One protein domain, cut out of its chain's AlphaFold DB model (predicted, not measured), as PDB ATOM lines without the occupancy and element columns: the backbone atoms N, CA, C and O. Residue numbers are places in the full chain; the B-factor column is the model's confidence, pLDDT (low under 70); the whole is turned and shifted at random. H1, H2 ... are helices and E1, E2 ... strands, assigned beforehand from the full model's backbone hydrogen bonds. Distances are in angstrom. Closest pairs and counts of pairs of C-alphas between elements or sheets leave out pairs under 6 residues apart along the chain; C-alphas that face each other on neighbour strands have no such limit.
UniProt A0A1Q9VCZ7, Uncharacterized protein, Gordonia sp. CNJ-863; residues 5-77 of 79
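Overview. This is residues 5 to 77 of the 79 residues of an uncharacterized protein of Gordonia sp. CNJ-863 (UniProt A0A1Q9VCZ7). A small, strongly twisted sheet of three strands makes a head, and one long helix, H1, sticks out far from it like a handle, joined to it by a long link and with no contact to the sheet. On the head, the loop between E1 and E2 sticks out as well, with residues 49 to 54. The printed part has 73 residues, with one named helix followed by three named strands in the order H1, E1, E2, E3; the sheet's order is E1, E2, E3, antiparallel throughout, and the class is mixed, helices and strands. The whole is extended, with a radius of gyration of the C-alphas of 19.6 A, and it is flat, spanning 60 by 37 by 18 A.

Arrangement. The sheet is formed by E1, residues 40 to 46, E2, residues 57 to 64, and E3, residues 69 to 76. It is a meander, each strand the antiparallel neighbour of the one before. E2 is the inner strand, and E1 and E3 are the edge strands. E1 and E2 form a hairpin, with 147 degrees between their directions. The C-alphas of Thr 45 and His 58 face each other at 4.3 A, and N 42 and O 61 are within hydrogen-bond range at 2.8 A. E2 and E3 form a second hairpin, with 149 degrees between their directions. Here the C-alphas of Ala 63 and Lys 70 face each other at 4.3 A, and N 62 and O 71 are within hydrogen-bond range at 2.9 A. E3 bends by 54 degrees at residue 73. The sheet's C-alphas lie up to 5.3 A off their best plane. H1, residues 5 to 27, is not on the sheet, with 0 pairs of C-alphas within 10 A, and it is apart from E2 and from E3. In H1 every O i to N i+4 pair is within hydrogen-bond range.

Along the chain. E1 begins with C-alpha 40 at (-33.790, 5.261, 9.361) and is 18.2 A long from first to last C-alpha. E2 is 21.3 A long and E3 20.3 A; E3 ends with C-alpha 76 at (-40.991, -3.999, -3.076). H1 is 33.8 A long, from C-alpha 5 at (-85.597, -22.613, 7.338) to C-alpha 27 at (-57.829, -4.457, 13.866).

Size, cuts and confidence. The two C-alphas farthest apart are those of Asp 5 and Pro 66, at 61.2 A. Residues 5 to 29, of which 5 to 27 belong to H1, stand free, as do residues 49 to 54; the body without them has 42 residues and spans 34 by 19 by 15 A. The link from H1 to E1, residues 28 to 39, is long, the one from E1 to E2 is short, and the one from E2 to E3 is tight. The printed part has no cut. The mean pLDDT of the printed part is 72.5; residues 7, 11, 13 to 34 and 77 are under 70.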
ATOM      1  N   ASP A   5     -85.819 -23.603   6.285       71.19
ATOM      2  CA  ASP A   5     -85.597 -22.613   7.338       71.19
ATOM      3  C   ASP A   5     -84.367 -22.957   8.184       71.19
ATOM      4  O   ASP A   5     -83.524 -22.091   8.449       71.19
ATOM      5  N   ALA A   6     -84.172 -24.241   8.498       70.62
ATOM      6  CA  ALA A   6     -82.971 -24.715   9.184       70.62
ATOM      7  C   ALA A   6     -81.694 -24.462   8.358       70.62
ATOM      8  O   ALA A   6     -80.648 -24.086   8.899       70.62
ATOM      9  N   HIS A   7     -81.771 -24.614   7.031       68.75
ATOM     10  CA  HIS A   7     -80.635 -24.368   6.142       68.75
ATOM     11  C   HIS A   7     -80.297 -22.872   6.026       68.75
ATOM     12  O   HIS A   7     -79.122 -22.491   6.004       68.75
ATOM     13  N   ARG A   8     -81.317 -22.005   6.008       70.50
ATOM     14  CA  ARG A   8     -81.150 -20.545   5.962       70.50
ATOM     15  C   ARG A   8     -80.482 -20.003   7.226       70.50
ATOM     16  O   ARG A   8     -79.535 -19.223   7.121       70.50
ATOM     17  N   LEU A   9     -80.912 -20.462   8.402       71.94
ATOM     18  CA  LEU A   9     -80.330 -20.059   9.690       71.94
ATOM     19  C   LEU A   9     -78.852 -20.464   9.804       71.94
ATOM     20  O   LEU A   9     -78.020 -19.677  10.259       71.94
ATOM     21  N   LYS A  10     -78.502 -21.662   9.320       70.94
ATOM     22  CA  LYS A  10     -77.118 -22.156   9.309       70.94
ATOM     23  C   LYS A  10     -76.209 -21.353   8.377       70.94
ATOM     24  O   LYS A  10     -75.055 -21.108   8.707       70.94
ATOM     25  N   LEU A  11     -76.708 -20.920   7.218       69.38
ATOM     26  CA  LEU A  11     -75.941 -20.060   6.311       69.38
ATOM     27  C   LEU A  11     -75.716 -18.666   6.907       69.38
ATOM     28  O   LEU A  11     -74.622 -18.117   6.789       69.38
ATOM     29  N   GLN A  12     -76.723 -18.114   7.584       70.69
ATOM     30  CA  GLN A  12     -76.630 -16.793   8.198       70.69
ATOM     31  C   GLN A  12     -75.575 -16.763   9.312       70.69
ATOM     32  O   GLN A  12     -74.740 -15.860   9.324       70.69
ATOM     33  N   SER A  13     -75.521 -17.780  10.180       66.38
ATOM     34  CA  SER A  13     -74.497 -17.861  11.234       66.38
ATOM     35  C   SER A  13     -73.072 -17.997  10.682       66.38
ATOM     36  O   SER A  13     -72.147 -17.381  11.211       66.38
ATOM     37  N   ILE A  14     -72.886 -18.722   9.573       68.50
ATOM     38  CA  ILE A  14     -71.586 -18.837   8.892       68.50
ATOM     39  C   ILE A  14     -71.142 -17.484   8.319       68.50
ATOM     40  O   ILE A  14     -69.961 -17.140   8.395       68.50
ATOM     41  N   ILE A  15     -72.068 -16.704   7.753       67.62
ATOM     42  CA  ILE A  15     -71.770 -15.377   7.197       67.62
ATOM     43  C   ILE A  15     -71.385 -14.396   8.314       67.62
ATOM     44  O   ILE A  15     -70.376 -13.705   8.174       67.62
ATOM     45  N   PHE A  16     -72.124 -14.381   9.430       61.19
ATOM     46  CA  PHE A  16     -71.806 -13.542  10.592       61.19
ATOM     47  C   PHE A  16     -70.432 -13.881  11.186       61.19
ATOM     48  O   PHE A  16     -69.583 -12.996  11.288       61.19
ATOM     49  N   ALA A  17     -70.146 -15.163  11.435       60.69
ATOM     50  CA  ALA A  17     -68.844 -15.598  11.947       60.69
ATOM     51  C   ALA A  17     -67.677 -15.249  10.999       60.69
ATOM     52  O   ALA A  17     -66.550 -14.996  11.430       60.69
ATOM     53  N   LYS A  18     -67.923 -15.225   9.682       59.47
ATOM     54  CA  LYS A  18     -66.920 -14.838   8.679       59.47
ATOM     55  C   LYS A  18     -66.703 -13.320   8.622       59.47
ATOM     56  O   LYS A  18     -65.598 -12.889   8.296       59.47
ATOM     57  N   GLY A  19     -67.727 -12.525   8.934       57.81
ATOM     58  CA  GLY A  19     -67.628 -11.071   9.076       57.81
ATOM     59  C   GLY A  19     -66.784 -10.664  10.284       57.81
ATOM     60  O   GLY A  19     -65.878  -9.847  10.144       57.81
ATOM     61  N   GLU A  20     -67.005 -11.303  11.434       57.06
ATOM     62  CA  GLU A  20     -66.264 -11.022  12.674       57.06
ATOM     63  C   GLU A  20     -64.773 -11.361  12.557       57.06
ATOM     64  O   GLU A  20     -63.925 -10.571  12.963       57.06
ATOM     65  N   ARG A  21     -64.429 -12.482  11.905       57.69
ATOM     66  CA  ARG A  21     -63.023 -12.829  11.630       57.69
ATOM     67  C   ARG A  21     -62.327 -11.789  10.757       57.69
ATOM     68  O   ARG A  21     -61.186 -11.441  11.028       57.69
ATOM     69  N   LYS A  22     -63.017 -11.254   9.744       52.62
ATOM     70  CA  LYS A  22     -62.466 -10.194   8.886       52.62
ATOM     71  C   LYS A  22     -62.309  -8.858   9.616       52.62
ATOM     72  O   LYS A  22     -61.387  -8.120   9.285       52.62
ATOM     73  N   ALA A  23     -63.182  -8.550  10.576       52.56
ATOM     74  CA  ALA A  23     -63.054  -7.356  11.411       52.56
ATOM     75  C   ALA A  23     -61.846  -7.468  12.359       52.56
ATOM     76  O   ALA A  23     -61.020  -6.560  12.398       52.56
ATOM     77  N   GLN A  24     -61.661  -8.625  13.005       52.16
ATOM     78  CA  GLN A  24     -60.502  -8.885  13.871       52.16
ATOM     79  C   GLN A  24     -59.166  -8.884  13.103       52.16
ATOM     80  O   GLN A  24     -58.165  -8.375  13.600       52.16
ATOM     81  N   GLU A  25     -59.137  -9.392  11.865       49.31
ATOM     82  CA  GLU A  25     -57.934  -9.346  11.013       49.31
ATOM     83  C   GLU A  25     -57.566  -7.915  10.572       49.31
ATOM     84  O   GLU A  25     -56.400  -7.635  10.299       49.31
ATOM     85  N   GLN A  26     -58.534  -6.991  10.518       49.91
ATOM     86  CA  GLN A  26     -58.283  -5.582  10.193       49.91
ATOM     87  C   GLN A  26     -57.844  -4.752  11.405       49.91
ATOM     88  O   GLN A  26     -57.061  -3.819  11.228       49.91
ATOM     89  N   GLU A  27     -58.275  -5.102  12.619       46.12
ATOM     90  CA  GLU A  27     -57.829  -4.457  13.866       46.12
ATOM     91  C   GLU A  27     -56.402  -4.858  14.272       46.12
ATOM     92  O   GLU A  27     -55.707  -4.092  14.930       46.12
ATOM     93  N   ALA A  28     -55.886  -5.984  13.766       47.84
ATOM     94  CA  ALA A  28     -54.465  -6.329  13.854       47.84
ATOM     95  C   ALA A  28     -53.555  -5.455  12.957       47.84
ATOM     96  O   ALA A  28     -52.366  -5.750  12.796       47.84
ATOM     97  N   LYS A  29     -54.070  -4.355  12.380       46.53
ATOM     98  CA  LYS A  29     -53.247  -3.269  11.834       46.53
ATOM     99  C   LYS A  29     -52.552  -2.510  12.967       46.53
ATOM    100  O   LYS A  29     -52.887  -1.380  13.289       46.53
ATOM    101  N   VAL A  30     -51.507  -3.153  13.480       51.84
ATOM    102  CA  VAL A  30     -50.221  -2.534  13.796       51.84
ATOM    103  C   VAL A  30     -50.342  -1.278  14.666       51.84
ATOM    104  O   VAL A  30     -50.113  -0.153  14.221       51.84
ATOM    105  N   GLU A  31     -50.578  -1.482  15.960       50.66
ATOM    106  CA  GLU A  31     -50.086  -0.551  16.974       50.66
ATOM    107  C   GLU A  31     -48.550  -0.586  16.940       50.66
ATOM    108  O   GLU A  31     -47.891  -1.299  17.697       50.66
ATOM    109  N   THR A  32     -47.931   0.126  15.993       58.88
ATOM    110  CA  THR A  32     -46.477   0.279  16.034       58.88
ATOM    111  C   THR A  32     -46.114   1.054  17.291       58.88
ATOM    112  O   THR A  32     -46.609   2.176  17.441       58.88
ATOM    113  N   PRO A  33     -45.200   0.555  18.141       61.34
ATOM    114  CA  PRO A  33     -44.676   1.346  19.243       61.34
ATOM    115  C   PRO A  33     -44.080   2.642  18.681       61.34
ATOM    116  O   PRO A  33     -43.112   2.640  17.907       61.34
ATOM    117  N   GLN A  34     -44.704   3.770  19.016       65.81
ATOM    118  CA  GLN A  34     -44.256   5.083  18.576       65.81
ATOM    119  C   GLN A  34     -43.052   5.505  19.419       65.81
ATOM    120  O   GLN A  34     -43.181   6.118  20.471       65.81
ATOM    121  N   CYS A  35     -41.850   5.140  18.972       76.31
ATOM    122  CA  CYS A  35     -40.626   5.738  19.496       76.31
ATOM    123  C   CYS A  35     -40.422   7.156  18.928       76.31
ATOM    124  O   CYS A  35     -40.708   7.398  17.754       76.31
ATOM    125  N   THR A  36     -39.901   8.066  19.755       82.12
ATOM    126  CA  THR A  36     -39.642   9.484  19.428       82.12
ATOM    127  C   THR A  36     -38.319   9.723  18.692       82.12
ATOM    128  O   THR A  36     -38.046  10.833  18.243       82.12
ATOM    129  N   HIS A  37     -37.478   8.697  18.562       85.25
ATOM    130  CA  HIS A  37     -36.181   8.797  17.900       85.25
ATOM    131  C   HIS A  37     -36.303   8.862  16.374       85.25
ATOM    132  O   HIS A  37     -37.248   8.339  15.776       85.25
ATOM    133  N   HIS A  38     -35.278   9.430  15.736       83.62
ATOM    134  CA  HIS A  38     -35.174   9.441  14.283       83.62
ATOM    135  C   HIS A  38     -35.133   8.010  13.724       83.62
ATOM    136  O   HIS A  38     -34.299   7.190  14.121       83.62
ATOM    137  N   ARG A  39     -36.051   7.712  12.799       83.88
ATOM    138  CA  ARG A  39     -36.149   6.414  12.129       83.88
ATOM    139  C   ARG A  39     -35.377   6.452  10.817       83.88
ATOM    140  O   ARG A  39     -35.571   7.355  10.011       83.88
ATOM    141  N   GLN A  40     -34.545   5.444  10.595       86.62
ATOM    142  CA  GLN A  40     -33.790   5.261   9.361       86.62
ATOM    143  C   GLN A  40     -34.484   4.221   8.477       86.62
ATOM    144  O   GLN A  40     -35.068   3.258   8.978       86.62
ATOM    145  N   ARG A  41     -34.447   4.432   7.159       86.81
ATOM    146  CA  ARG A  41     -35.047   3.531   6.168       86.81
ATOM    147  C   ARG A  41     -33.976   2.631   5.564       86.81
ATOM    148  O   ARG A  41     -32.926   3.116   5.160       86.81
ATOM    149  N   PHE A  42     -34.272   1.341   5.478       85.69
ATOM    150  CA  PHE A  42     -33.395   0.312   4.931       85.69
ATOM    151  C   PHE A  42     -34.187  -0.609   4.011       85.69
ATOM    152  O   PHE A  42     -35.371  -0.843   4.243       85.69
ATOM    153  N   THR A  43     -33.525  -1.183   3.016       85.12
ATOM    154  CA  THR A  43     -34.092  -2.283   2.234       85.12
ATOM    155  C   THR A  43     -33.704  -3.598   2.894       85.12
ATOM    156  O   THR A  43     -32.524  -3.831   3.155       85.12
ATOM    157  N   GLN A  44     -34.679  -4.455   3.184       84.75
ATOM    158  CA  GLN A  44     -34.439  -5.780   3.746       84.75
ATOM    159  C   GLN A  44     -35.088  -6.847   2.871       84.75
ATOM    160  O   GLN A  44     -36.274  -6.772   2.568       84.75
ATOM    161  N   THR A  45     -34.315  -7.866   2.508       84.19
ATOM    162  CA  THR A  45     -34.827  -9.060   1.836       84.19
ATOM    163  C   THR A  45     -35.209 -10.096   2.881       84.19
ATOM    164  O   THR A  45     -34.390 -10.460   3.726       84.19
ATOM    165  N   ILE A  46     -36.450 -10.570   2.837       80.94
ATOM    166  CA  ILE A  46     -36.923 -11.693   3.638       80.94
ATOM    167  C   ILE A  46     -36.962 -12.913   2.730       80.94
ATOM    168  O   ILE A  46     -37.681 -12.945   1.729       80.94
ATOM    169  N   ARG A  47     -36.194 -13.928   3.115       73.31
ATOM    170  CA  ARG A  47     -36.334 -15.275   2.584       73.31
ATOM    171  C   ARG A  47     -37.124 -16.065   3.622       73.31
ATOM    172  O   ARG A  47     -36.668 -16.139   4.760       73.31
ATOM    173  N   PRO A  48     -38.318 -16.578   3.302       71.38
ATOM    174  CA  PRO A  48     -39.041 -17.396   4.261       71.38
ATOM    175  C   PRO A  48     -38.221 -18.650   4.564       71.38
ATOM    176  O   PRO A  48     -37.613 -19.226   3.662       71.38
ATOM    177  N   ASP A  49     -38.259 -19.105   5.815       76.44
ATOM    178  CA  ASP A  49     -37.524 -20.285   6.303       76.44
ATOM    179  C   ASP A  49     -37.983 -21.611   5.657       76.44
ATOM    180  O   ASP A  49     -37.565 -22.699   6.047       76.44
ATOM    181  N   ASN A  50     -38.866 -21.539   4.659       73.75
ATOM    182  CA  ASN A  50     -39.353 -22.676   3.907       73.75
ATOM    183  C   ASN A  50     -38.360 -23.029   2.782       73.75
ATOM    184  O   ASN A  50     -38.261 -22.280   1.806       73.75
ATOM    185  N   PRO A  51     -37.693 -24.198   2.842       75.94
ATOM    186  CA  PRO A  51     -36.728 -24.613   1.825       75.94
ATOM    187  C   PRO A  51     -37.343 -24.809   0.428       75.94
ATOM    188  O   PRO A  51     -36.616 -24.813  -0.563       75.94
ATOM    189  N   ASN A  52     -38.671 -24.937   0.322       76.25
ATOM    190  CA  ASN A  52     -39.384 -25.078  -0.950       76.25
ATOM    191  C   ASN A  52     -39.849 -23.742  -1.552       76.25
ATOM    192  O   ASN A  52     -40.383 -23.725  -2.663       76.25
ATOM    193  N   PHE A  53     -39.671 -22.620  -0.852       73.00
ATOM    194  CA  PHE A  53     -40.015 -21.309  -1.391       73.00
ATOM    195  C   PHE A  53     -38.875 -20.786  -2.271       73.00
ATOM    196  O   PHE A  53     -37.743 -20.618  -1.821       73.00
ATOM    197  N   ARG A  54     -39.175 -20.532  -3.548       71.88
ATOM    198  CA  ARG A  54     -38.197 -20.076  -4.556       71.88
ATOM    199  C   ARG A  54     -38.149 -18.557  -4.742       71.88
ATOM    200  O   ARG A  54     -37.468 -18.092  -5.646       71.88
ATOM    201  N   GLY A  55     -38.892 -17.803  -3.935       73.12
ATOM    202  CA  GLY A  55     -38.965 -16.349  -4.034       73.12
ATOM    203  C   GLY A  55     -38.131 -15.628  -2.979       73.12
ATOM    204  O   GLY A  55     -37.767 -16.189  -1.943       73.12
ATOM    205  N   GLU A  56     -37.913 -14.346  -3.224       78.69
ATOM    206  CA  GLU A  56     -37.427 -13.382  -2.245       78.69
ATOM    207  C   GLU A  56     -38.445 -12.246  -2.155       78.69
ATOM    208  O   GLU A  56     -39.048 -11.861  -3.156       78.69
ATOM    209  N   ALA A  57     -38.682 -11.741  -0.947       80.00
ATOM    210  CA  ALA A  57     -39.546 -10.591  -0.736       80.00
ATOM    211  C   ALA A  57     -38.697  -9.432  -0.220       80.00
ATOM    212  O   ALA A  57     -38.138  -9.509   0.876       80.00
ATOM    213  N   HIS A  58     -38.585  -8.359  -0.996       83.81
ATOM    214  CA  HIS A  58     -37.891  -7.155  -0.554       83.81
ATOM    215  C   HIS A  58     -38.880  -6.226   0.143       83.81
ATOM    216  O   HIS A  58     -39.987  -6.013  -0.336       83.81
ATOM    217  N   PHE A  59     -38.488  -5.656   1.274       84.38
ATOM    218  CA  PHE A  59     -39.296  -4.709   2.031       84.38
ATOM    219  C   PHE A  59     -38.509  -3.438   2.318       84.38
ATOM    220  O   PHE A  59     -37.318  -3.489   2.635       84.38
ATOM    221  N   ILE A  60     -39.199  -2.299   2.295       86.12
ATOM    222  CA  ILE A  60     -38.700  -1.070   2.914       86.12
ATOM    223  C   ILE A  60     -39.006  -1.149   4.409       86.12
ATOM    224  O   ILE A  60     -40.163  -1.189   4.839       86.12
ATOM    225  N   VAL A  61     -37.946  -1.167   5.206       87.38
ATOM    226  CA  VAL A  61     -37.989  -1.246   6.663       87.38
ATOM    227  C   VAL A  61     -37.626   0.107   7.240       87.38
ATOM    228  O   VAL A  61     -36.548   0.641   6.992       87.38
ATOM    229  N   SER A  62     -38.511   0.650   8.064       85.19
ATOM    230  CA  SER A  62     -38.208   1.788   8.920       85.19
ATOM    231  C   SER A  62     -37.764   1.264  10.279       85.19
ATOM    232  O   SER A  62     -38.568   0.688  11.013       85.19
ATOM    233  N   ALA A  63     -36.501   1.476  10.637       87.62
ATOM    234  CA  ALA A  63     -35.941   1.034  11.904       87.62
ATOM    235  C   ALA A  63     -35.456   2.205  12.760       87.62
ATOM    236  O   ALA A  63     -34.885   3.185  12.284       87.62
ATOM    237  N   CYS A  64     -35.666   2.076  14.062       87.44
ATOM    238  CA  CYS A  64     -35.101   2.943  15.075       87.44
ATOM    239  C   CYS A  64     -33.880   2.243  15.679       87.44
ATOM    240  O   CYS A  64     -34.029   1.292  16.448       87.44
ATOM    241  N   VAL A  65     -32.677   2.707  15.328       83.81
ATOM    242  CA  VAL A  65     -31.404   2.160  15.827       83.81
ATOM    243  C   VAL A  65     -31.316   2.164  17.361       83.81
ATOM    244  O   VAL A  65     -31.007   1.107  17.916       83.81
ATOM    245  N   PRO A  66     -31.641   3.261  18.081       85.38
ATOM    246  CA  PRO A  66     -31.531   3.269  19.541       85.38
ATOM    247  C   PRO A  66     -32.548   2.348  20.228       85.38
ATOM    248  O   PRO A  66     -32.212   1.705  21.216       85.38
ATOM    249  N   CYS A  67     -33.770   2.221  19.697       84.44
ATOM    250  CA  CYS A  67     -34.785   1.335  20.281       84.44
ATOM    251  C   CYS A  67     -34.689  -0.118  19.801       84.44
ATOM    252  O   CYS A  67     -35.435  -0.956  20.298       84.44
ATOM    253  N   LYS A  68     -33.844  -0.420  18.805       83.12
ATOM    254  CA  LYS A  68     -33.821  -1.713  18.094       83.12
ATOM    255  C   LYS A  68     -35.207  -2.145  17.579       83.12
ATOM    256  O   LYS A  68     -35.477  -3.334  17.427       83.12
ATOM    257  N   LEU A  69     -36.081  -1.178  17.289       82.62
ATOM    258  CA  LEU A  69     -37.436  -1.410  16.789       82.62
ATOM    259  C   LEU A  69     -37.449  -1.331  15.265       82.62
ATOM    260  O   LEU A  69     -36.873  -0.408  14.690       82.62
ATOM    261  N   LYS A  70     -38.134  -2.276  14.621       84.31
ATOM    262  CA  LYS A  70     -38.304  -2.332  13.166       84.31
ATOM    263  C   LYS A  70     -39.785  -2.317  12.814       84.31
ATOM    264  O   LYS A  70     -40.590  -2.976  13.466       84.31
ATOM    265  N   THR A  71     -40.127  -1.592  11.760       82.56
ATOM    266  CA  THR A  71     -41.467  -1.561  11.180       82.56
ATOM    267  C   THR A  71     -41.348  -1.767   9.679       82.56
ATOM    268  O   THR A  71     -40.629  -1.025   9.008       82.56
ATOM    269  N   TYR A  72     -42.051  -2.768   9.157       82.56
ATOM    270  CA  TYR A  72     -42.161  -3.012   7.721       82.56
ATOM    271  C   TYR A  72     -43.207  -2.063   7.139       82.56
ATOM    272  O   TYR A  72     -44.314  -1.985   7.668       82.56
ATOM    273  N   LEU A  73     -42.839  -1.314   6.100       78.62
ATOM    274  CA  LEU A  73     -43.716  -0.312   5.494       78.62
ATOM    275  C   LEU A  73     -44.313  -0.811   4.180       78.62
ATOM    276  O   LEU A  73     -45.530  -0.824   4.031       78.62
ATOM    277  N   GLU A  74     -43.465  -1.236   3.242       81.81
ATOM    278  CA  GLU A  74     -43.887  -1.542   1.871       81.81
ATOM    279  C   GLU A  74     -43.141  -2.758   1.319       81.81
ATOM    280  O   GLU A  74     -41.923  -2.869   1.485       81.81
ATOM    281  N   LEU A  75     -43.880  -3.660   0.663       82.12
ATOM    282  CA  LEU A  75     -43.323  -4.748  -0.140       82.12
ATOM    283  C   LEU A  75     -42.872  -4.177  -1.487       82.12
ATOM    284  O   LEU A  75     -43.677  -3.649  -2.250       82.12
ATOM    285  N   VAL A  76     -41.593  -4.331  -1.790       77.88
ATOM    286  CA  VAL A  76     -40.991  -3.999  -3.076       77.88
ATOM    287  C   VAL A  76     -40.891  -5.299  -3.869       77.88
ATOM    288  O   VAL A  76     -39.983  -6.101  -3.665       77.88
ATOM    289  N   VAL A  77     -41.858  -5.548  -4.750       67.25
ATOM    290  CA  VAL A  77     -41.756  -6.650  -5.715       67.25
ATOM    291  C   VAL A  77     -40.889  -6.155  -6.867       67.25
ATOM    292  O   VAL A  77     -41.321  -5.296  -7.635       67.25
TER     293      VAL A  77